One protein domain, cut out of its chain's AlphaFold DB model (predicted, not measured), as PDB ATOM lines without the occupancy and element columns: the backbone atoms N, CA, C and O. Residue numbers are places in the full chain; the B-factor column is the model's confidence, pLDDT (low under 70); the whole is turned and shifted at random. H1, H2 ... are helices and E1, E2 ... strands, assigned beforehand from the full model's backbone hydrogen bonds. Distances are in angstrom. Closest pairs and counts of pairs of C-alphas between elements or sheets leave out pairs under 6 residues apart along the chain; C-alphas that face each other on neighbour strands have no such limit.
ATOM      1  N   SER A   4     -13.240 -20.552  31.007       76.56
ATOM      2  CA  SER A   4     -13.433 -19.102  30.871       76.56
ATOM      3  C   SER A   4     -14.879 -18.699  30.572       76.56
ATOM      4  O   SER A   4     -15.295 -17.622  30.987       76.56
ATOM      5  N   GLU A   5     -15.645 -19.551  29.884       88.44
ATOM      6  CA  GLU A   5     -17.072 -19.312  29.612       88.44
ATOM      7  C   GLU A   5     -17.891 -19.402  30.896       88.44
ATOM      8  O   GLU A   5     -18.720 -18.548  31.181       88.44
ATOM      9  N   GLN A   6     -17.604 -20.417  31.713       88.31
ATOM     10  CA  GLN A   6     -18.295 -20.635  32.984       88.31
ATOM     11  C   GLN A   6     -18.001 -19.530  34.002       88.31
ATOM     12  O   GLN A   6     -18.828 -19.261  34.867       88.31
ATOM     13  N   LEU A   7     -16.837 -18.888  33.888       89.00
ATOM     14  CA  LEU A   7     -16.440 -17.754  34.720       89.00
ATOM     15  C   LEU A   7     -16.901 -16.399  34.156       89.00
ATOM     16  O   LEU A   7     -16.635 -15.378  34.779       89.00
ATOM     17  N   GLY A   8     -17.544 -16.361  32.981       91.75
ATOM     18  CA  GLY A   8     -17.983 -15.113  32.342       91.75
ATOM     19  C   GLY A   8     -16.845 -14.222  31.820       91.75
ATOM     20  O   GLY A   8     -17.080 -13.072  31.472       91.75
ATOM     21  N   LEU A   9     -15.615 -14.740  31.735       93.94
ATOM     22  CA  LEU A   9     -14.421 -13.968  31.353       93.94
ATOM     23  C   LEU A   9     -14.117 -14.024  29.854       93.94
ATOM     24  O   LEU A   9     -13.228 -13.327  29.369       93.94
ATOM     25  N   ALA A  10     -14.797 -14.902  29.115       92.81
ATOM     26  CA  ALA A  10     -14.432 -15.209  27.739       92.81
ATOM     27  C   ALA A  10     -14.489 -13.980  26.818       92.81
ATOM     28  O   ALA A  10     -13.576 -13.796  26.021       92.81
ATOM     29  N   THR A  11     -15.512 -13.129  26.939       93.50
ATOM     30  CA  THR A  11     -15.657 -11.923  26.105       93.50
ATOM     31  C   THR A  11     -14.498 -10.949  26.309       93.50
ATOM     32  O   THR A  11     -13.815 -10.628  25.344       93.50
ATOM     33  N   GLU A  12     -14.198 -10.574  27.556       94.62
ATOM     34  CA  GLU A  12     -13.087  -9.664  27.886       94.62
ATOM     35  C   GLU A  12     -11.735 -10.235  27.426       94.62
ATOM     36  O   GLU A  12     -10.922  -9.536  26.830       94.62
ATOM     37  N   LEU A  13     -11.495 -11.536  27.621       96.00
ATOM     38  CA  LEU A  13     -10.238 -12.170  27.202       96.00
ATOM     39  C   LEU A  13     -10.108 -12.325  25.679       96.00
ATOM     40  O   LEU A  13      -8.993 -12.406  25.165       96.00
ATOM     41  N   ARG A  14     -11.220 -12.380  24.939       96.25
ATOM     42  CA  ARG A  14     -11.200 -12.413  23.466       96.25
ATOM     43  C   ARG A  14     -10.780 -11.083  22.855       96.25
ATOM     44  O   ARG A  14     -10.268 -11.096  21.742       96.25
ATOM     45  N   GLU A  15     -10.974  -9.974  23.564       96.00
ATOM     46  CA  GLU A  15     -10.560  -8.639  23.118       96.00
ATOM     47  C   GLU A  15      -9.043  -8.435  23.223       96.00
ATOM     48  O   GLU A  15      -8.479  -7.598  22.522       96.00
ATOM     49  N   THR A  16      -8.355  -9.198  24.079       96.50
ATOM     50  CA  THR A  16      -6.924  -8.981  24.352       96.50
ATOM     51  C   THR A  16      -5.980  -9.828  23.504       96.50
ATOM     52  O   THR A  16      -4.779  -9.535  23.447       96.50
ATOM     53  N   ALA A  17      -6.495 -10.867  22.846       97.44
ATOM     54  CA  ALA A  17      -5.699 -11.771  22.032       97.44
ATOM     55  C   ALA A  17      -6.477 -12.291  20.828       97.44
ATOM     56  O   ALA A  17      -7.647 -12.625  20.960       97.44
ATOM     57  N   ASP A  18      -5.809 -12.464  19.695       96.94
ATOM     58  CA  ASP A  18      -6.370 -12.987  18.456       96.94
ATOM     59  C   ASP A  18      -6.522 -14.511  18.475       96.94
ATOM     60  O   ASP A  18      -5.865 -15.244  19.226       96.94
ATOM     61  N   ILE A  19      -7.403 -15.004  17.601       97.19
ATOM     62  CA  ILE A  19      -7.596 -16.437  17.403       97.19
ATOM     63  C   ILE A  19      -6.410 -17.054  16.663       97.19
ATOM     64  O   ILE A  19      -5.975 -16.595  15.608       97.19
ATOM     65  N   ILE A  20      -5.916 -18.163  17.198       97.75
ATOM     66  CA  ILE A  20      -4.984 -19.056  16.525       97.75
ATOM     67  C   ILE A  20      -5.820 -20.093  15.791       97.75
ATOM     68  O   ILE A  20      -6.611 -20.799  16.411       97.75
ATOM     69  N   THR A  21      -5.638 -20.200  14.477       97.69
ATOM     70  CA  THR A  21      -6.456 -21.084  13.628       97.69
ATOM     71  C   THR A  21      -5.728 -22.353  13.210       97.69
ATOM     72  O   THR A  21      -6.356 -23.310  12.756       97.69
ATOM     73  N   MET A  22      -4.399 -22.393  13.351       97.31
ATOM     74  CA  MET A  22      -3.595 -23.507  12.858       97.31
ATOM     75  C   MET A  22      -2.372 -23.793  13.726       97.31
ATOM     76  O   MET A  22      -1.616 -22.893  14.096       97.31
ATOM     77  N   TYR A  23      -2.148 -25.080  13.982       97.06
ATOM     78  CA  TYR A  23      -0.894 -25.621  14.485       97.06
ATOM     79  C   TYR A  23       0.028 -25.947  13.314       97.06
ATOM     80  O   TYR A  23      -0.292 -26.798  12.484       97.06
ATOM     81  N   HIS A  24       1.194 -25.318  13.287       97.31
ATOM     82  CA  HIS A  24       2.292 -25.637  12.391       97.31
ATOM     83  C   HIS A  24       3.399 -26.305  13.209       97.31
ATOM     84  O   HIS A  24       4.112 -25.638  13.956       97.31
ATOM     85  N   ASN A  25       3.524 -27.627  13.105       97.06
ATOM     86  CA  ASN A  25       4.561 -28.372  13.813       97.06
ATOM     87  C   ASN A  25       5.618 -28.866  12.834       97.06
ATOM     88  O   ASN A  25       5.285 -29.474  11.822       97.06
ATOM     89  N   VAL A  26       6.881 -28.660  13.181       97.00
ATOM     90  CA  VAL A  26       8.042 -29.174  12.458       97.00
ATOM     91  C   VAL A  26       8.816 -30.081  13.405       97.00
ATOM     92  O   VAL A  26       9.271 -29.641  14.461       97.00
ATOM     93  N   TRP A  27       8.950 -31.350  13.039       94.81
ATOM     94  CA  TRP A  27       9.654 -32.377  13.801       94.81
ATOM     95  C   TRP A  27      10.930 -32.762  13.065       94.81
ATOM     96  O   TRP A  27      10.882 -33.493  12.074       94.81
ATOM     97  N   GLN A  28      12.077 -32.309  13.572       91.44
ATOM     98  CA  GLN A  28      13.368 -32.533  12.920       91.44
ATOM     99  C   GLN A  28      13.681 -34.031  12.782       91.44
ATOM    100  O   GLN A  28      14.005 -34.502  11.700       91.44
ATOM    101  N   LYS A  29      13.519 -34.800  13.868       85.69
ATOM    102  CA  LYS A  29      13.887 -36.228  13.912       85.69
ATOM    103  C   LYS A  29      13.093 -37.108  12.944       85.69
ATOM    104  O   LYS A  29      13.587 -38.138  12.515       85.69
ATOM    105  N   GLN A  30      11.856 -36.719  12.650       88.00
ATOM    106  CA  GLN A  30      10.955 -37.464  11.766       88.00
ATOM    107  C   GLN A  30      10.955 -36.904  10.340       88.00
ATOM    108  O   GLN A  30      10.190 -37.390   9.515       88.00
ATOM    109  N   ASN A  31      11.740 -35.850  10.081       91.06
ATOM    110  CA  ASN A  31      11.659 -35.036   8.870       91.06
ATOM    111  C   ASN A  31      10.202 -34.721   8.478       91.06
ATOM    112  O   ASN A  31       9.785 -34.886   7.334       91.06
ATOM    113  N   LYS A  32       9.390 -34.356   9.480       94.69
ATOM    114  CA  LYS A  32       7.933 -34.277   9.354       94.69
ATOM    115  C   LYS A  32       7.444 -32.881   9.682       94.69
ATOM    116  O   LYS A  32       7.659 -32.390  10.787       94.69
ATOM    117  N   THR A  33       6.676 -32.309   8.764       96.69
ATOM    118  CA  THR A  33       5.952 -31.055   8.977       96.69
ATOM    119  C   THR A  33       4.457 -31.321   8.916       96.69
ATOM    120  O   THR A  33       3.984 -32.022   8.024       96.69
ATOM    121  N   THR A  34       3.702 -30.782   9.872       96.75
ATOM    122  CA  THR A  34       2.237 -30.858   9.880       96.75
ATOM    123  C   THR A  34       1.612 -29.483  10.030       96.75
ATOM    124  O   THR A  34       2.091 -28.632  10.783       96.75
ATOM    125  N   LEU A  35       0.505 -29.295   9.318       96.50
ATOM    126  CA  LEU A  35      -0.357 -28.126   9.381       96.50
ATOM    127  C   LEU A  35      -1.758 -28.619   9.717       96.50
ATOM    128  O   LEU A  35      -2.418 -29.230   8.883       96.50
ATOM    129  N   ASN A  36      -2.182 -28.400  10.958       96.38
ATOM    130  CA  ASN A  36      -3.458 -28.899  11.459       96.38
ATOM    131  C   ASN A  36      -4.323 -27.728  11.933       96.38
ATOM    132  O   ASN A  36      -3.852 -26.950  12.769       96.38
ATOM    133  N   PRO A  37      -5.579 -27.607  11.478       96.69
ATOM    134  CA  PRO A  37      -6.480 -26.590  11.996       96.69
ATOM    135  C   PRO A  37      -6.782 -26.829  13.481       96.69
ATOM    136  O   PRO A  37      -6.809 -27.967  13.968       96.69
ATOM    137  N   THR A  38      -7.014 -25.752  14.222       94.75
ATOM    138  CA  THR A  38      -7.467 -25.826  15.614       94.75
ATOM    139  C   THR A  38      -8.921 -26.294  15.661       94.75
ATOM    140  O   THR A  38      -9.786 -25.702  15.024       94.75
ATOM    141  N   ARG A  39      -9.219 -27.342  16.438       91.69
ATOM    142  CA  ARG A  39     -10.592 -27.881  16.571       91.69
ATOM    143  C   ARG A  39     -11.488 -27.086  17.521       91.69
ATOM    144  O   ARG A  39     -12.699 -27.260  17.515       91.69
ATOM    145  N   LYS A  40     -10.881 -26.293  18.397       91.56
ATOM    146  CA  LYS A  40     -11.539 -25.435  19.382       91.56
ATOM    147  C   LYS A  40     -10.837 -24.091  19.368       91.56
ATOM    148  O   LYS A  40      -9.697 -24.010  18.906       91.56
ATOM    149  N   GLU A  41     -11.508 -23.077  19.894       93.25
ATOM    150  CA  GLU A  41     -10.911 -21.763  20.079       93.25
ATOM    151  C   GLU A  41      -9.597 -21.872  20.861       93.25
ATOM    152  O   GLU A  41      -9.519 -22.513  21.913       93.25
ATOM    153  N   LEU A  42      -8.557 -21.262  20.303       95.19
ATOM    154  CA  LEU A  42      -7.226 -21.204  20.876       95.19
ATOM    155  C   LEU A  42      -6.733 -19.769  20.751       95.19
ATOM    156  O   LEU A  42      -6.716 -19.221  19.654       95.19
ATOM    157  N   ARG A  43      -6.309 -19.177  21.864       96.44
ATOM    158  CA  ARG A  43      -5.742 -17.826  21.918       96.44
ATOM    159  C   ARG A  43      -4.520 -17.824  22.825       96.44
ATOM    160  O   ARG A  43      -4.448 -18.616  23.767       96.44
ATOM    161  N   CYS A  44      -3.551 -16.957  22.545       96.81
ATOM    162  CA  CYS A  44      -2.395 -16.760  23.417       96.81
ATOM    163  C   CYS A  44      -2.632 -15.540  24.308       96.81
ATOM    164  O   CYS A  44      -2.481 -14.414  23.857       96.81
ATOM    165  N   LEU A  45      -3.004 -15.756  25.571       96.56
ATOM    166  CA  LEU A  45      -3.252 -14.664  26.516       96.56
ATOM    167  C   LEU A  45      -1.971 -14.256  27.247       96.56
ATOM    168  O   LEU A  45      -1.160 -15.102  27.643       96.56
ATOM    169  N   LYS A  46      -1.822 -12.959  27.529       96.44
ATOM    170  CA  LYS A  46      -0.850 -12.505  28.527       96.44
ATOM    171  C   LYS A  46      -1.342 -12.930  29.910       96.44
ATOM    172  O   LYS A  46      -2.513 -12.776  30.246       96.44
ATOM    173  N   ARG A  47      -0.416 -13.391  30.759       95.88
ATOM    174  CA  ARG A  47      -0.723 -13.725  32.162       95.88
ATOM    175  C   ARG A  47      -1.367 -12.552  32.901       95.88
ATOM    176  O   ARG A  47      -2.257 -12.772  33.707       95.88
ATOM    177  N   LYS A  48      -0.896 -11.332  32.620       96.25
ATOM    178  CA  LYS A  48      -1.414 -10.100  33.214       96.25
ATOM    179  C   LYS A  48      -2.915  -9.959  32.951       96.25
ATOM    180  O   LYS A  48      -3.668  -9.939  33.910       96.25
ATOM    181  N   ASP A  49      -3.325  -9.972  31.685       96.88
ATOM    182  CA  ASP A  49      -4.728  -9.801  31.296       96.88
ATOM    183  C   ASP A  49      -5.631 -10.867  31.931       96.88
ATOM    184  O   ASP A  49      -6.699 -10.547  32.438       96.88
ATOM    185  N   LEU A  50      -5.178 -12.129  31.985       96.25
ATOM    186  CA  LEU A  50      -5.929 -13.200  32.646       96.25
ATOM    187  C   LEU A  50      -6.105 -12.949  34.151       96.25
ATOM    188  O   LEU A  50      -7.201 -13.117  34.680       96.25
ATOM    189  N   VAL A  51      -5.031 -12.569  34.847       96.19
ATOM    190  CA  VAL A  51      -5.066 -12.314  36.296       96.19
ATOM    191  C   VAL A  51      -5.882 -11.063  36.616       96.19
ATOM    192  O   VAL A  51      -6.630 -11.065  37.589       96.19
ATOM    193  N   GLU A  52      -5.775 -10.015  35.801       96.31
ATOM    194  CA  GLU A  52      -6.557  -8.786  35.958       96.31
ATOM    195  C   GLU A  52      -8.045  -9.031  35.706       96.31
ATOM    196  O   GLU A  52      -8.858  -8.610  36.527       96.31
ATOM    197  N   ALA A  53      -8.404  -9.779  34.657       96.31
ATOM    198  CA  ALA A  53      -9.789 -10.171  34.400       96.31
ATOM    199  C   ALA A  53     -10.359 -10.991  35.568       96.31
ATOM    200  O   ALA A  53     -11.442 -10.692  36.065       96.31
ATOM    201  N   LEU A  54      -9.610 -11.978  36.078       95.62
ATOM    202  CA  LEU A  54     -10.019 -12.748  37.258       95.62
ATOM    203  C   LEU A  54     -10.224 -11.849  38.484       95.62
ATOM    204  O   LEU A  54     -11.243 -11.964  39.155       95.62
ATOM    205  N   HIS A  68       1.506 -13.425  53.233       91.88
ATOM    206  CA  HIS A  68       2.369 -14.598  53.047       91.88
ATOM    207  C   HIS A  68       2.220 -15.575  54.222       91.88
ATOM    208  O   HIS A  68       2.600 -15.232  55.339       91.88
ATOM    209  N   ILE A  69       1.680 -16.772  53.981       90.94
ATOM    210  CA  ILE A  69       1.427 -17.795  55.014       90.94
ATOM    211  C   ILE A  69       2.743 -18.461  55.445       90.94
ATOM    212  O   ILE A  69       3.522 -18.871  54.588       90.94
ATOM    213  N   SER A  70       3.001 -18.558  56.756       84.56
ATOM    214  CA  SER A  70       4.328 -18.901  57.290       84.56
ATOM    215  C   SER A  70       4.520 -20.358  57.710       84.56
ATOM    216  O   SER A  70       5.574 -20.882  57.361       84.56
ATOM    217  N   LYS A  71       3.587 -21.006  58.437       72.12
ATOM    218  CA  LYS A  71       3.597 -22.473  58.712       72.12
ATOM    219  C   LYS A  71       2.501 -23.030  59.628       72.12
ATOM    220  O   LYS A  71       2.286 -24.237  59.594       72.12
ATOM    221  N   ASN A  72       1.807 -22.213  60.414       64.69
ATOM    222  CA  ASN A  72       0.907 -22.748  61.441       64.69
ATOM    223  C   ASN A  72      -0.524 -22.822  60.911       64.69
ATOM    224  O   ASN A  72      -1.106 -21.783  60.596       64.69
ATOM    225  N   PHE A  73      -1.037 -24.050  60.811       74.31
ATOM    226  CA  PHE A  73      -2.440 -24.391  60.593       74.31
ATOM    227  C   PHE A  73      -2.904 -25.124  61.853       74.31
ATOM    228  O   PHE A  73      -2.758 -26.341  61.960       74.31
ATOM    229  N   GLU A  74      -3.371 -24.377  62.847       68.00
ATOM    230  CA  GLU A  74      -3.908 -24.975  64.073       68.00
ATOM    231  C   GLU A  74      -5.424 -25.119  63.945       68.00
ATOM    232  O   GLU A  74      -6.107 -24.179  63.523       68.00
ATOM    233  N   ASP A  75      -5.931 -26.300  64.291       64.56
ATOM    234  CA  ASP A  75      -7.341 -26.510  64.608       64.56
ATOM    235  C   ASP A  75      -7.478 -26.236  66.107       64.56
ATOM    236  O   ASP A  75      -7.088 -27.042  66.950       64.56
ATOM    237  N   SER A  76      -7.913 -25.027  66.452       58.03
ATOM    238  CA  SER A  76      -8.404 -24.773  67.811       58.03
ATOM    239  C   SER A  76      -9.705 -25.560  68.019       58.03
ATOM    240  O   SER A  76     -10.350 -25.889  67.035       58.03
ATOM    241  N   ASP A  77     -10.183 -25.758  69.253       65.94
ATOM    242  CA  ASP A  77     -11.509 -26.359  69.561       65.94
ATOM    243  C   ASP A  77     -12.700 -25.793  68.741       65.94
ATOM    244  O   ASP A  77     -13.800 -26.345  68.711       65.94
ATOM    245  N   CYS A  78     -12.505 -24.658  68.074       59.94
ATOM    246  CA  CYS A  78     -13.387 -24.126  67.052       59.94
ATOM    247  C   CYS A  78     -13.038 -24.747  65.691       59.94
ATOM    248  O   CYS A  78     -11.984 -24.395  65.183       59.94
ATOM    249  N   HIS A  79     -13.936 -25.545  65.087       75.62
ATOM    250  CA  HIS A  79     -13.878 -26.149  63.733       75.62
ATOM    251  C   HIS A  79     -13.408 -25.207  62.592       75.62
ATOM    252  O   HIS A  79     -14.182 -24.827  61.699       75.62
ATOM    253  N   CYS A  80     -12.162 -24.756  62.635       80.62
ATOM    254  CA  CYS A  80     -11.603 -23.732  61.774       80.62
ATOM    255  C   CYS A  80     -10.079 -23.796  61.792       80.62
ATOM    256  O   CYS A  80      -9.433 -23.911  62.827       80.62
ATOM    257  N   THR A  81      -9.508 -23.636  60.609       84.94
ATOM    258  CA  THR A  81      -8.075 -23.535  60.406       84.94
ATOM    259  C   THR A  81      -7.617 -22.110  60.691       84.94
ATOM    260  O   THR A  81      -8.114 -21.145  60.094       84.94
ATOM    261  N   VAL A  82      -6.641 -21.974  61.583       88.06
ATOM    262  CA  VAL A  82      -5.986 -20.702  61.890       88.06
ATOM    263  C   VAL A  82      -4.677 -20.609  61.115       88.06
ATOM    264  O   VAL A  82      -3.792 -21.426  61.318       88.06
ATOM    265  N   LEU A  83      -4.554 -19.612  60.236       88.81
ATOM    266  CA  LEU A  83      -3.389 -19.350  59.391       88.81
ATOM    267  C   LEU A  83      -2.537 -18.233  59.992       88.81
ATOM    268  O   LEU A  83      -3.030 -17.118  60.177       88.81
ATOM    269  N   SER A  84      -1.253 -18.495  60.211       90.12
ATOM    270  CA  SER A  84      -0.281 -17.449  60.562       90.12
ATOM    271  C   SER A  84       0.421 -16.896  59.322       90.12
ATOM    272  O   SER A  84       0.837 -17.658  58.445       90.12
ATOM    273  N   THR A  85       0.580 -15.576  59.248       90.88
ATOM    274  CA  THR A  85       1.357 -14.900  58.198       90.88
ATOM    275  C   THR A  85       2.762 -14.533  58.687       90.88
ATOM    276  O   THR A  85       3.045 -14.516  59.883       90.88
ATOM    277  N   VAL A  86       3.681 -14.238  57.760       90.69
ATOM    278  CA  VAL A  86       5.076 -13.853  58.073       90.69
ATOM    279  C   VAL A  86       5.178 -12.540  58.847       90.69
ATOM    280  O   VAL A  86       6.097 -12.373  59.641       90.69
ATOM    281  N   ASP A  87       4.235 -11.621  58.655       89.44
ATOM    282  CA  ASP A  87       4.148 -10.365  59.413       89.44
ATOM    283  C   ASP A  87       3.509 -10.535  60.809       89.44
ATOM    284  O   ASP A  87       3.299  -9.550  61.511       89.44
ATOM    285  N   GLY A  88       3.206 -11.772  61.223       88.38
ATOM    286  CA  GLY A  88       2.630 -12.093  62.531       88.38
ATOM    287  C   GLY A  88       1.110 -11.931  62.619       88.38
ATOM    288  O   GLY A  88       0.541 -12.168  63.683       88.38
ATOM    289  N   SER A  89       0.432 -11.550  61.530       89.38
ATOM    290  CA  SER A  89      -1.032 -11.510  61.498       89.38
ATOM    291  C   SER A  89      -1.653 -12.917  61.454       89.38
ATOM    292  O   SER A  89      -0.990 -13.922  61.178       89.38
ATOM    293  N   THR A  90      -2.958 -12.998  61.723       89.56
ATOM    294  CA  THR A  90      -3.697 -14.266  61.739       89.56
ATOM    295  C   THR A  90      -4.947 -14.187  60.869       89.56
ATOM    296  O   THR A  90      -5.667 -13.186  60.878       89.56
ATOM    297  N   ILE A  91      -5.235 -15.259  60.130       89.88
ATOM    298  CA  ILE A  91      -6.447 -15.410  59.316       89.88
ATOM    299  C   ILE A  91      -7.153 -16.698  59.739       89.88
ATOM    300  O   ILE A  91      -6.542 -17.758  59.741       89.88
ATOM    301  N   LYS A  92      -8.442 -16.625  60.077       89.00
ATOM    302  CA  LYS A  92      -9.257 -17.802  60.419       89.00
ATOM    303  C   LYS A  92     -10.132 -18.195  59.233       89.00
ATOM    304  O   LYS A  92     -10.765 -17.327  58.633       89.00
ATOM    305  N   ALA A  93     -10.195 -19.485  58.918       88.38
ATOM    306  CA  ALA A  93     -11.012 -20.009  57.829       88.38
ATOM    307  C   ALA A  93     -11.674 -21.336  58.222       88.38
ATOM    308  O   ALA A  93     -11.042 -22.198  58.814       88.38
ATOM    309  N   ARG A  94     -12.948 -21.527  57.859       88.75
ATOM    310  CA  ARG A  94     -13.625 -22.834  58.010       88.75
ATOM    311  C   ARG A  94     -13.212 -23.824  56.923       88.75
ATOM    312  O   ARG A  94     -13.216 -25.024  57.147       88.75
ATOM    313  N   VAL A  95     -12.896 -23.301  55.741       88.31
ATOM    314  CA  VAL A  95     -12.435 -24.065  54.581       88.31
ATOM    315  C   VAL A  95     -11.214 -23.360  54.017       88.31
ATOM    316  O   VAL A  95     -11.251 -22.154  53.766       88.31
ATOM    317  N   LEU A  96     -10.146 -24.123  53.806       89.25
ATOM    318  CA  LEU A  96      -8.918 -23.667  53.176       89.25
ATOM    319  C   LEU A  96      -8.770 -24.335  51.804       89.25
ATOM    320  O   LEU A  96      -8.821 -25.557  51.700       89.25
ATOM    321  N   ILE A  97      -8.543 -23.533  50.763       92.25
ATOM    322  CA  ILE A  97      -8.237 -24.013  49.411       92.25
ATOM    323  C   ILE A  97      -6.826 -23.543  49.046       92.25
ATOM    324  O   ILE A  97      -6.565 -22.343  48.964       92.25
ATOM    325  N   GLY A  98      -5.910 -24.491  48.835       91.44
ATOM    326  CA  GLY A  98      -4.527 -24.213  48.448       91.44
ATOM    327  C   GLY A  98      -4.398 -23.888  46.960       91.44
ATOM    328  O   GLY A  98      -4.510 -24.772  46.115       91.44
ATOM    329  N   CYS A  99      -4.151 -22.619  46.630       93.31
ATOM    330  CA  CYS A  99      -3.833 -22.148  45.270       93.31
ATOM    331  C   CYS A  99      -2.508 -21.359  45.234       93.31
ATOM    332  O   CYS A  99      -2.319 -20.462  44.417       93.31
ATOM    333  N   ASP A 100      -1.595 -21.692  46.143       91.06
ATOM    334  CA  ASP A 100      -0.343 -20.991  46.457       91.06
ATOM    335  C   ASP A 100       0.888 -21.513  45.683       91.06
ATOM    336  O   ASP A 100       2.024 -21.117  45.939       91.06
ATOM    337  N   GLY A 101       0.664 -22.336  44.655       90.81
ATOM    338  CA  GLY A 101       1.678 -22.710  43.666       90.81
ATOM    339  C   GLY A 101       2.591 -23.862  44.090       90.81
ATOM    340  O   GLY A 101       2.268 -24.652  44.966       90.81
ATOM    341  N   ALA A 102       3.739 -24.002  43.418       89.31
ATOM    342  CA  ALA A 102       4.613 -25.170  43.585       89.31
ATOM    343  C   ALA A 102       5.210 -25.296  44.999       89.31
ATOM    344  O   ALA A 102       5.429 -26.401  45.472       89.31
ATOM    345  N   ASN A 103       5.424 -24.183  45.703       87.69
ATOM    346  CA  ASN A 103       5.947 -24.185  47.073       87.69
ATOM    347  C   ASN A 103       4.812 -24.112  48.110       87.69
ATOM    348  O   ASN A 103       4.930 -23.398  49.102       87.69
ATOM    349  N   SER A 104       3.699 -24.799  47.839       90.00
ATOM    350  CA  SER A 104       2.464 -24.676  48.612       90.00
ATOM    351  C   SER A 104       2.644 -25.092  50.073       90.00
ATOM    352  O   SER A 104       3.074 -26.210  50.371       90.00
ATOM    353  N   MET A 105       2.260 -24.202  50.985       88.44
ATOM    354  CA  MET A 105       2.189 -24.493  52.415       88.44
ATOM    355  C   MET A 105       0.956 -25.330  52.750       88.44
ATOM    356  O   MET A 105       1.027 -26.202  53.611       88.44
ATOM    357  N   ALA A 106      -0.153 -25.109  52.037       88.88
ATOM    358  CA  ALA A 106      -1.354 -25.927  52.180       88.88
ATOM    359  C   ALA A 106      -1.092 -27.393  51.777       88.88
ATOM    360  O   ALA A 106      -1.534 -28.310  52.463       88.88
ATOM    361  N   ALA A 107      -0.323 -27.628  50.708       90.31
ATOM    362  CA  ALA A 107       0.070 -28.972  50.287       90.31
ATOM    363  C   ALA A 107       0.973 -29.663  51.320       90.31
ATOM    364  O   ALA A 107       0.759 -30.835  51.625       90.31
ATOM    365  N   GLN A 108       1.942 -28.934  51.888       88.12
ATOM    366  CA  GLN A 108       2.794 -29.449  52.966       88.12
ATOM    367  C   GLN A 108       1.978 -29.834  54.202       88.12
ATOM    368  O   GLN A 108       2.210 -30.896  54.771       88.12
ATOM    369  N   TYR A 109       1.004 -29.006  54.592       85.25
ATOM    370  CA  TYR A 109       0.106 -29.303  55.712       85.25
ATOM    371  C   TYR A 109      -0.696 -30.593  55.497       85.25
ATOM    372  O   TYR A 109      -0.842 -31.390  56.416       85.25
ATOM    373  N   LEU A 110      -1.149 -30.841  54.266       88.00
ATOM    374  CA  LEU A 110      -1.843 -32.076  53.888       88.00
ATOM    375  C   LEU A 110      -0.912 -33.299  53.751       88.00
ATOM    376  O   LEU A 110      -1.378 -34.372  53.371       88.00
ATOM    377  N   GLY A 111       0.392 -33.160  54.013       89.25
ATOM    378  CA  GLY A 111       1.365 -34.245  53.865       89.25
ATOM    379  C   GLY A 111       1.608 -34.665  52.412       89.25
ATOM    380  O   GLY A 111       2.068 -35.781  52.164       89.25
ATOM    381  N   LEU A 112       1.295 -33.801  51.439       90.50
ATOM    382  CA  LEU A 112       1.569 -34.083  50.032       90.50
ATOM    383  C   LEU A 112       3.079 -34.043  49.769       90.50
ATOM    384  O   LEU A 112       3.811 -33.227  50.332       90.50
ATOM    385  N   GLY A 113       3.546 -34.929  48.888       85.56
ATOM    386  CA  GLY A 113       4.955 -34.996  48.511       85.56
ATOM    387  C   GLY A 113       5.450 -33.725  47.815       85.56
ATOM    388  O   GLY A 113       4.675 -32.959  47.240       85.56
ATOM    389  N   SER A 114       6.769 -33.526  47.836       85.56
ATOM    390  CA  SER A 114       7.413 -32.416  47.132       85.56
ATOM    391  C   SER A 114       7.075 -32.419  45.633       85.56
ATOM    392  O   SER A 114       6.960 -33.495  45.034       85.56
ATOM    393  N   PRO A 115       6.976 -31.240  44.991       85.62
ATOM    394  CA  PRO A 115       6.747 -31.155  43.555       85.62
ATOM    395  C   PRO A 115       7.797 -31.939  42.768       85.62
ATOM    396  O   PRO A 115       8.996 -31.848  43.041       85.62
ATOM    397  N   SER A 116       7.360 -32.666  41.742       83.69
ATOM    398  CA  SER A 116       8.277 -33.303  40.804       83.69
ATOM    399  C   SER A 116       8.895 -32.257  39.872       83.69
ATOM    400  O   SER A 116       8.210 -31.399  39.311       83.69
ATOM    401  N   HIS A 117      10.215 -32.315  39.699       81.06
ATOM    402  CA  HIS A 117      10.929 -31.412  38.805       81.06
ATOM    403  C   HIS A 117      11.091 -32.052  37.424       81.06
ATOM    404  O   HIS A 117      11.745 -33.085  37.278       81.06
ATOM    405  N   LEU A 118      10.540 -31.412  36.393       80.69
ATOM    406  CA  LEU A 118      10.848 -31.777  35.013       80.69
ATOM    407  C   LEU A 118      12.183 -31.126  34.617       80.69
ATOM    408  O   LEU A 118      12.274 -29.899  34.657       80.69
ATOM    409  N   PRO A 119      13.205 -31.902  34.206       84.81
ATOM    410  CA  PRO A 119      14.534 -31.398  33.856       84.81
ATOM    411  C   PRO A 119      14.507 -30.664  32.505       84.81
ATOM    412  O   PRO A 119      15.022 -31.138  31.490       84.81
ATOM    413  N   ARG A 120      13.837 -29.510  32.457       86.88
ATOM    414  CA  ARG A 120      13.656 -28.702  31.253       86.88
ATOM    415  C   ARG A 120      13.853 -27.232  31.579       86.88
ATOM    416  O   ARG A 120      13.129 -26.647  32.374       86.88
ATOM    417  N   LEU A 121      14.817 -26.628  30.903       90.75
ATOM    418  CA  LEU A 121      15.001 -25.187  30.880       90.75
ATOM    419  C   LEU A 121      13.997 -24.589  29.905       90.75
ATOM    420  O   LEU A 121      13.846 -25.077  28.782       90.75
ATOM    421  N   VAL A 122      13.315 -23.532  30.331       93.25
ATOM    422  CA  VAL A 122      12.311 -22.836  29.529       93.25
ATOM    423  C   VAL A 122      12.630 -21.347  29.536       93.25
ATOM    424  O   VAL A 122      12.646 -20.712  30.586       93.25
ATOM    425  N   HIS A 123      12.852 -20.784  28.355       94.75
ATOM    426  CA  HIS A 123      12.865 -19.346  28.126       94.75
ATOM    427  C   HIS A 123      11.560 -18.970  27.436       94.75
ATOM    428  O   HIS A 123      11.222 -19.540  26.400       94.75
ATOM    429  N   LEU A 124      10.835 -18.022  28.019       95.75
ATOM    430  CA  LEU A 124       9.598 -17.463  27.481       95.75
ATOM    431  C   LEU A 124       9.804 -15.967  27.274       95.75
ATOM    432  O   LEU A 124      10.520 -15.333  28.053       95.75
ATOM    433  N   GLY A 125       9.155 -15.393  26.272       96.50
ATOM    434  CA  GLY A 125       9.220 -13.957  26.056       96.50
ATOM    435  C   GLY A 125       8.213 -13.460  25.039       96.50
ATOM    436  O   GLY A 125       7.447 -14.231  24.461       96.50
ATOM    437  N   PHE A 126       8.230 -12.147  24.840       97.88
ATOM    438  CA  PHE A 126       7.419 -11.477  23.838       97.88
ATOM    439  C   PHE A 126       8.298 -10.657  22.901       97.88
ATOM    440  O   PHE A 126       9.335 -10.128  23.302       97.88
ATOM    441  N   THR A 127       7.850 -10.528  21.662       97.50
ATOM    442  CA  THR A 127       8.424  -9.627  20.667       97.50
ATOM    443  C   THR A 127       7.317  -8.743  20.116       97.50
ATOM    444  O   THR A 127       6.291  -9.259  19.667       97.50
ATOM    445  N   SER A 128       7.536  -7.430  20.153       97.94
ATOM    446  CA  SER A 128       6.615  -6.430  19.613       97.94
ATOM    447  C   SER A 128       6.991  -6.056  18.179       97.94
ATOM    448  O   SER A 128       8.172  -5.909  17.863       97.94
ATOM    449  N   TYR A 129       5.985  -5.865  17.333       97.81
ATOM    450  CA  TYR A 129       6.098  -5.519  15.919       97.81
ATOM    451  C   TYR A 129       5.302  -4.241  15.662       97.81
ATOM    452  O   TYR A 129       4.080  -4.242  15.785       97.81
ATOM    453  N   LEU A 130       5.981  -3.147  15.305       96.88
ATOM    454  CA  LEU A 130       5.347  -1.827  15.166       96.88
ATOM    455  C   LEU A 130       4.260  -1.793  14.078       96.88
ATOM    456  O   LEU A 130       3.223  -1.177  14.277       96.88
ATOM    457  N   HIS A 131       4.480  -2.496  12.966       97.25
ATOM    458  CA  HIS A 131       3.584  -2.524  11.802       97.25
ATOM    459  C   HIS A 131       2.921  -3.896  11.607       97.25
ATOM    460  O   HIS A 131       2.691  -4.332  10.483       97.25
ATOM    461  N   GLY A 132       2.697  -4.609  12.710       97.38
ATOM    462  CA  GLY A 132       2.167  -5.964  12.703       97.38
ATOM    463  C   GLY A 132       3.220  -7.033  12.389       97.38
ATOM    464  O   GLY A 132       4.274  -6.771  11.800       97.38
ATOM    465  N   HIS A 133       2.971  -8.264  12.833       97.38
ATOM    466  CA  HIS A 133       3.853  -9.396  12.562       97.38
ATOM    467  C   HIS A 133       3.442 -10.151  11.279       97.38
ATOM    468  O   HIS A 133       2.254 -10.338  11.014       97.38
ATOM    469  N   PRO A 134       4.378 -10.741  10.515       96.69
ATOM    470  CA  PRO A 134       4.051 -11.414   9.253       96.69
ATOM    471  C   PRO A 134       3.593 -12.877   9.424       96.69
ATOM    472  O   PRO A 134       3.562 -13.647   8.467       96.69
ATOM    473  N   PHE A 135       3.299 -13.328  10.648       95.56
ATOM    474  CA  PHE A 135       3.111 -14.757  10.945       95.56
ATOM    475  C   PHE A 135       1.672 -15.268  10.807       95.56
ATOM    476  O   PHE A 135       1.446 -16.477  10.939       95.56
ATOM    477  N   GLY A 136       0.716 -14.374  10.533       95.25
ATOM    478  CA  GLY A 136      -0.713 -14.688  10.533       95.25
ATOM    479  C   GLY A 136      -1.165 -15.299  11.863       95.25
ATOM    480  O   GLY A 136      -0.563 -15.063  12.903       95.25
ATOM    481  N   THR A 137      -2.182 -16.152  11.831       96.44
ATOM    482  CA  THR A 137      -2.828 -16.759  13.014       96.44
ATOM    483  C   THR A 137      -2.262 -18.140  13.379       96.44
ATOM    484  O   THR A 137      -2.980 -19.028  13.849       96.44
ATOM    485  N   ARG A 138      -0.977 -18.387  13.094       96.94
ATOM    486  CA  ARG A 138      -0.367 -19.725  13.197       96.94
ATOM    487  C   ARG A 138       0.458 -19.871  14.470       96.94
ATOM    488  O   ARG A 138       1.419 -19.133  14.675       96.94
ATOM    489  N   PHE A 139       0.180 -20.906  15.258       97.31
ATOM    490  CA  PHE A 139       1.121 -21.381  16.268       97.31
ATOM    491  C   PHE A 139       2.177 -22.253  15.583       97.31
ATOM    492  O   PHE A 139       1.880 -23.360  15.140       97.31
ATOM    493  N   LEU A 140       3.418 -21.765  15.524       97.88
ATOM    494  CA  LEU A 140       4.573 -22.531  15.062       97.88
ATOM    495  C   LEU A 140       5.315 -23.184  16.233       97.88
ATOM    496  O   LEU A 140       5.707 -22.504  17.183       97.88
ATOM    497  N   ARG A 141       5.600 -24.479  16.111       97.25
ATOM    498  CA  ARG A 141       6.538 -25.217  16.961       97.25
ATOM    499  C   ARG A 141       7.534 -25.965  16.085       97.25
ATOM    500  O   ARG A 141       7.142 -26.791  15.270       97.25
ATOM    501  N   PHE A 142       8.815 -25.730  16.315       97.12
ATOM    502  CA  PHE A 142       9.905 -26.563  15.835       97.12
ATOM    503  C   PHE A 142      10.437 -27.394  17.003       97.12
ATOM    504  O   PHE A 142      10.787 -26.842  18.046       97.12
ATOM    505  N   ALA A 143      10.492 -28.710  16.844       95.12
ATOM    506  CA  ALA A 143      10.957 -29.632  17.867       95.12
ATOM    507  C   ALA A 143      12.070 -30.541  17.329       95.12
ATOM    508  O   ALA A 143      11.925 -31.207  16.298       95.12
ATOM    509  N   ALA A 144      13.165 -30.575  18.078       91.88
ATOM    510  CA  ALA A 144      14.309 -31.457  17.919       91.88
ATOM    511  C   ALA A 144      14.386 -32.433  19.109       91.88
ATOM    512  O   ALA A 144      13.463 -32.521  19.921       91.88
ATOM    513  N   GLN A 145      15.471 -33.203  19.200       87.81
ATOM    514  CA  GLN A 145      15.633 -34.224  20.239       87.81
ATOM    515  C   GLN A 145      15.670 -33.638  21.658       87.81
ATOM    516  O   GLN A 145      15.050 -34.179  22.570       87.81
ATOM    517  N   ASP A 146      16.400 -32.549  21.845       90.50
ATOM    518  CA  ASP A 146      16.711 -31.958  23.144       90.50
ATOM    519  C   ASP A 146      16.132 -30.552  23.303       90.50
ATOM    520  O   ASP A 146      16.094 -30.036  24.418       90.50
ATOM    521  N   PHE A 147      15.625 -29.945  22.229       93.00
ATOM    522  CA  PHE A 147      15.043 -28.613  22.275       93.00
ATOM    523  C   PHE A 147      13.740 -28.492  21.492       93.00
ATOM    524  O   PHE A 147      13.471 -29.226  20.543       93.00
ATOM    525  N   ALA A 148      12.928 -27.519  21.882       95.12
ATOM    526  CA  ALA A 148      11.820 -27.052  21.069       95.12
ATOM    527  C   ALA A 148      11.764 -25.534  21.120       95.12
ATOM    528  O   ALA A 148      11.836 -24.950  22.202       95.12
ATOM    529  N   VAL A 149      11.605 -24.908  19.964       97.12
ATOM    530  CA  VAL A 149      11.359 -23.475  19.841       97.12
ATOM    531  C   VAL A 149      10.010 -23.254  19.196       97.12
ATOM    532  O   VAL A 149       9.533 -24.073  18.411       97.12
ATOM    533  N   GLY A 150       9.368 -22.147  19.507       97.50
ATOM    534  CA  GLY A 150       8.108 -21.837  18.868       97.50
ATOM    535  C   GLY A 150       7.647 -20.434  19.146       97.50
ATOM    536  O   GLY A 150       8.228 -19.709  19.955       97.50
ATOM    537  N   ARG A 151       6.587 -20.066  18.438       97.56
ATOM    538  CA  ARG A 151       5.959 -18.761  18.551       97.56
ATOM    539  C   ARG A 151       4.452 -18.856  18.403       97.56
ATOM    540  O   ARG A 151       3.951 -19.673  17.632       97.56
ATOM    541  N   MET A 152       3.756 -17.996  19.124       97.88
ATOM    542  CA  MET A 152       2.307 -17.871  19.125       97.88
ATOM    543  C   MET A 152       1.953 -16.387  18.991       97.88
ATOM    544  O   MET A 152       2.369 -15.603  19.845       97.88
ATOM    545  N   PRO A 153       1.217 -15.993  17.941       97.88
ATOM    546  CA  PRO A 153       0.557 -14.695  17.879       97.88
ATOM    547  C   PRO A 153      -0.274 -14.470  19.144       97.88
ATOM    548  O   PRO A 153      -1.054 -15.345  19.529       97.88
ATOM    549  N   VAL A 154      -0.059 -13.335  19.804       98.06
ATOM    550  CA  VAL A 154      -0.951 -12.836  20.857       98.06
ATOM    551  C   VAL A 154      -1.974 -11.931  20.205       98.06
ATOM    552  O   VAL A 154      -3.155 -12.189  20.336       98.06
ATOM    553  N   ASN A 155      -1.520 -10.919  19.472       97.12
ATOM    554  CA  ASN A 155      -2.344 -10.044  18.647       97.12
ATOM    555  C   ASN A 155      -1.522  -9.544  17.449       97.12
ATOM    556  O   ASN A 155      -0.340  -9.888  17.350       97.12
ATOM    557  N   GLU A 156      -2.105  -8.703  16.593       97.06
ATOM    558  CA  GLU A 156      -1.460  -8.121  15.402       97.06
ATOM    559  C   GLU A 156       0.000  -7.684  15.627       97.06
ATOM    560  O   GLU A 156       0.877  -7.980  14.811       97.06
ATOM    561  N   ASN A 157       0.293  -7.037  16.759       98.00
ATOM    562  CA  ASN A 157       1.595  -6.436  17.047       98.00
ATOM    563  C   ASN A 157       2.452  -7.226  18.042       98.00
ATOM    564  O   ASN A 157       3.584  -6.818  18.303       98.00
ATOM    565  N   LEU A 158       1.967  -8.321  18.629       98.31
ATOM    566  CA  LEU A 158       2.659  -9.006  19.721       98.31
ATOM    567  C   LEU A 158       2.724 -10.512  19.500       98.31
ATOM    568  O   LEU A 158       1.718 -11.187  19.297       98.31
ATOM    569  N   VAL A 159       3.928 -11.065  19.628       98.44
ATOM    570  CA  VAL A 159       4.180 -12.499  19.467       98.44
ATOM    571  C   VAL A 159       4.843 -13.036  20.720       98.44
ATOM    572  O   VAL A 159       5.897 -12.552  21.125       98.44
ATOM    573  N   HIS A 160       4.254 -14.066  21.316       98.19
ATOM    574  CA  HIS A 160       4.904 -14.864  22.346       98.19
ATOM    575  C   HIS A 160       5.879 -15.844  21.695       98.19
ATOM    576  O   HIS A 160       5.527 -16.504  20.717       98.19
ATOM    577  N   PHE A 161       7.074 -16.001  22.254       97.56
ATOM    578  CA  PHE A 161       8.017 -17.039  21.855       97.56
ATOM    579  C   PHE A 161       8.427 -17.895  23.048       97.56
ATOM    580  O   PHE A 161       8.437 -17.449  24.196       97.56
ATOM    581  N   PHE A 162       8.808 -19.133  22.757       96.88
ATOM    582  CA  PHE A 162       9.421 -20.015  23.733       96.88
ATOM    583  C   PHE A 162      10.623 -20.739  23.146       96.88
ATOM    584  O   PHE A 162      10.662 -21.077  21.963       96.88
ATOM    585  N   VAL A 163      11.571 -21.033  24.024       96.44
ATOM    586  CA  VAL A 163      12.674 -21.958  23.801       96.44
ATOM    587  C   VAL A 163      12.695 -22.893  24.992       96.44
ATOM    588  O   VAL A 163      12.854 -22.463  26.129       96.44
ATOM    589  N   THR A 164      12.539 -24.183  24.744       95.19
ATOM    590  CA  THR A 164      12.705 -25.216  25.759       95.19
ATOM    591  C   THR A 164      13.907 -26.067  25.417       95.19
ATOM    592  O   THR A 164      14.114 -26.377  24.245       95.19
ATOM    593  N   ARG A 165      14.675 -26.464  26.425       93.56
ATOM    594  CA  ARG A 165      15.784 -27.410  26.297       93.56
ATOM    595  C   ARG A 165      15.753 -28.391  27.451       93.56
ATOM    596  O   ARG A 165      15.462 -27.984  28.573       93.56
ATOM    597  N   SER A 166      16.061 -29.654  27.202       88.69
ATOM    598  CA  SER A 166      16.374 -30.585  28.283       88.69
ATOM    599  C   SER A 166      17.538 -30.007  29.089       88.69
ATOM    600  O   SER A 166      18.526 -29.548  28.511       88.69
ATOM    601  N   SER A 167      17.417 -29.964  30.414       78.00
ATOM    602  CA  SER A 167      18.569 -29.610  31.237       78.00
ATOM    603  C   SER A 167      19.600 -30.734  31.117       78.00
ATOM    604  O   SER A 167      19.201 -31.902  31.162       78.00
TER     605      SER A 167
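Overview. This is residues 4 to 54 and 68 to 167 of the 210 residues of the protein "FAD_binding_3 domain-containing protein" of Setaria viridis (UniProt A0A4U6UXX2). The domain has two lobes set well apart: a large, twisted sheet of six strands with the small helices H1 and H2 beyond one end of its strands, and a small head made of the three-stranded sheet E3 E4 E5 with the short helix H3 over E3. A stretch with no named element, residues 110 to 119, runs from the head back to the large sheet. The printed part has 151 residues with three named helices and nine named strands, in the order H1 E1 E2 H2 E3 E4 E5 H3 E6 E7 E8 E9, and its class is mixed, helices and strands. The large sheet runs E2 E1 E7 E8 E9 E6 and is mixed, while the small one is antiparallel. The whole is loose, with a radius of gyration of the C-alphas of 21.3 A, and elongated, spanning 63 by 37 by 29 A.

Arrangement. H1, residues 10 to 16, touches H2, residues 47 to 54; their closest C-alphas, those of Leu 13 and Leu 50, are 7.0 A apart. They run opposite ways at a tilt of 36 degrees, only just steep. Neither is on the large sheet, though the closest C-alphas of H1 and E8, residues 147 to 155, are those of Thr 16 and Asn 155, 7.4 A apart. E1, residues 22 to 27, and E2, residues 32 to 37, form an antiparallel hairpin, with N 25 and O 34 at 2.9 A. On its other side E1 is parallel to E7, residues 138 to 143, at 14 degrees, with N 24 and O 139 at 2.8 A. In the head, E3, residues 69 to 75, E4, residues 81 to 85, and E5, residues 90 to 93, make a meander, each strand the antiparallel neighbour of the one before; N 70 and O 84 are 2.9 A apart, and N 83 and O 91 are 2.8 A apart. H3, residues 105 to 109, is on this sheet, over E3, at a height over the sheet of 8.8 A. The closest C-alphas of H3 and E3 are those of Met 105 and Lys 71, 6.8 A apart. E6, residues 120 to 128, is an edge strand and the antiparallel neighbour of E9, residues 158 to 166, with N 123 and O 163 at 2.8 A. E7, E8 and E9 form a second meander, with N 142 and O 149 at 2.8 A and N 152 and O 160 at 2.8 A. With E6 they make a Greek key, a meander of three strands whose last strand is the antiparallel neighbour of the strand before the meander. E3 and E6 are apart. In H2 and H3 every O i to N i+4 pair is within hydrogen-bond range; in H1, 2 of 3 are.

Along the chain. H1 begins at C-alpha 10, at (-14.432, -15.209, 27.739). E1 and E2 measure 16.0 A and 16.5 A from first to last C-alpha, H2 10.6 A and E3 15.6 A. E4 begins at C-alpha 81, at (-8.075, -23.535, 60.406). E6, E8 and E9 are the longest strands by residues, at 26.1 A, 25.7 A and 27.0 A, and E7 measures 15.8 A. E9 ends at C-alpha 166, at (16.374, -30.585, 28.283).

Size, cuts and confidence. The two C-alphas farthest apart, those of Asn 31 and Asp 77, are 65.5 A apart. Residues 55 to 67 are not printed, and C-alphas 54 and 68 are 20.2 A apart across this cut. The link from E5 to H3, 11 residues, is long. The mean pLDDT of the printed part is 91.4, and residue 72 and residues 74 to 78 are under 70.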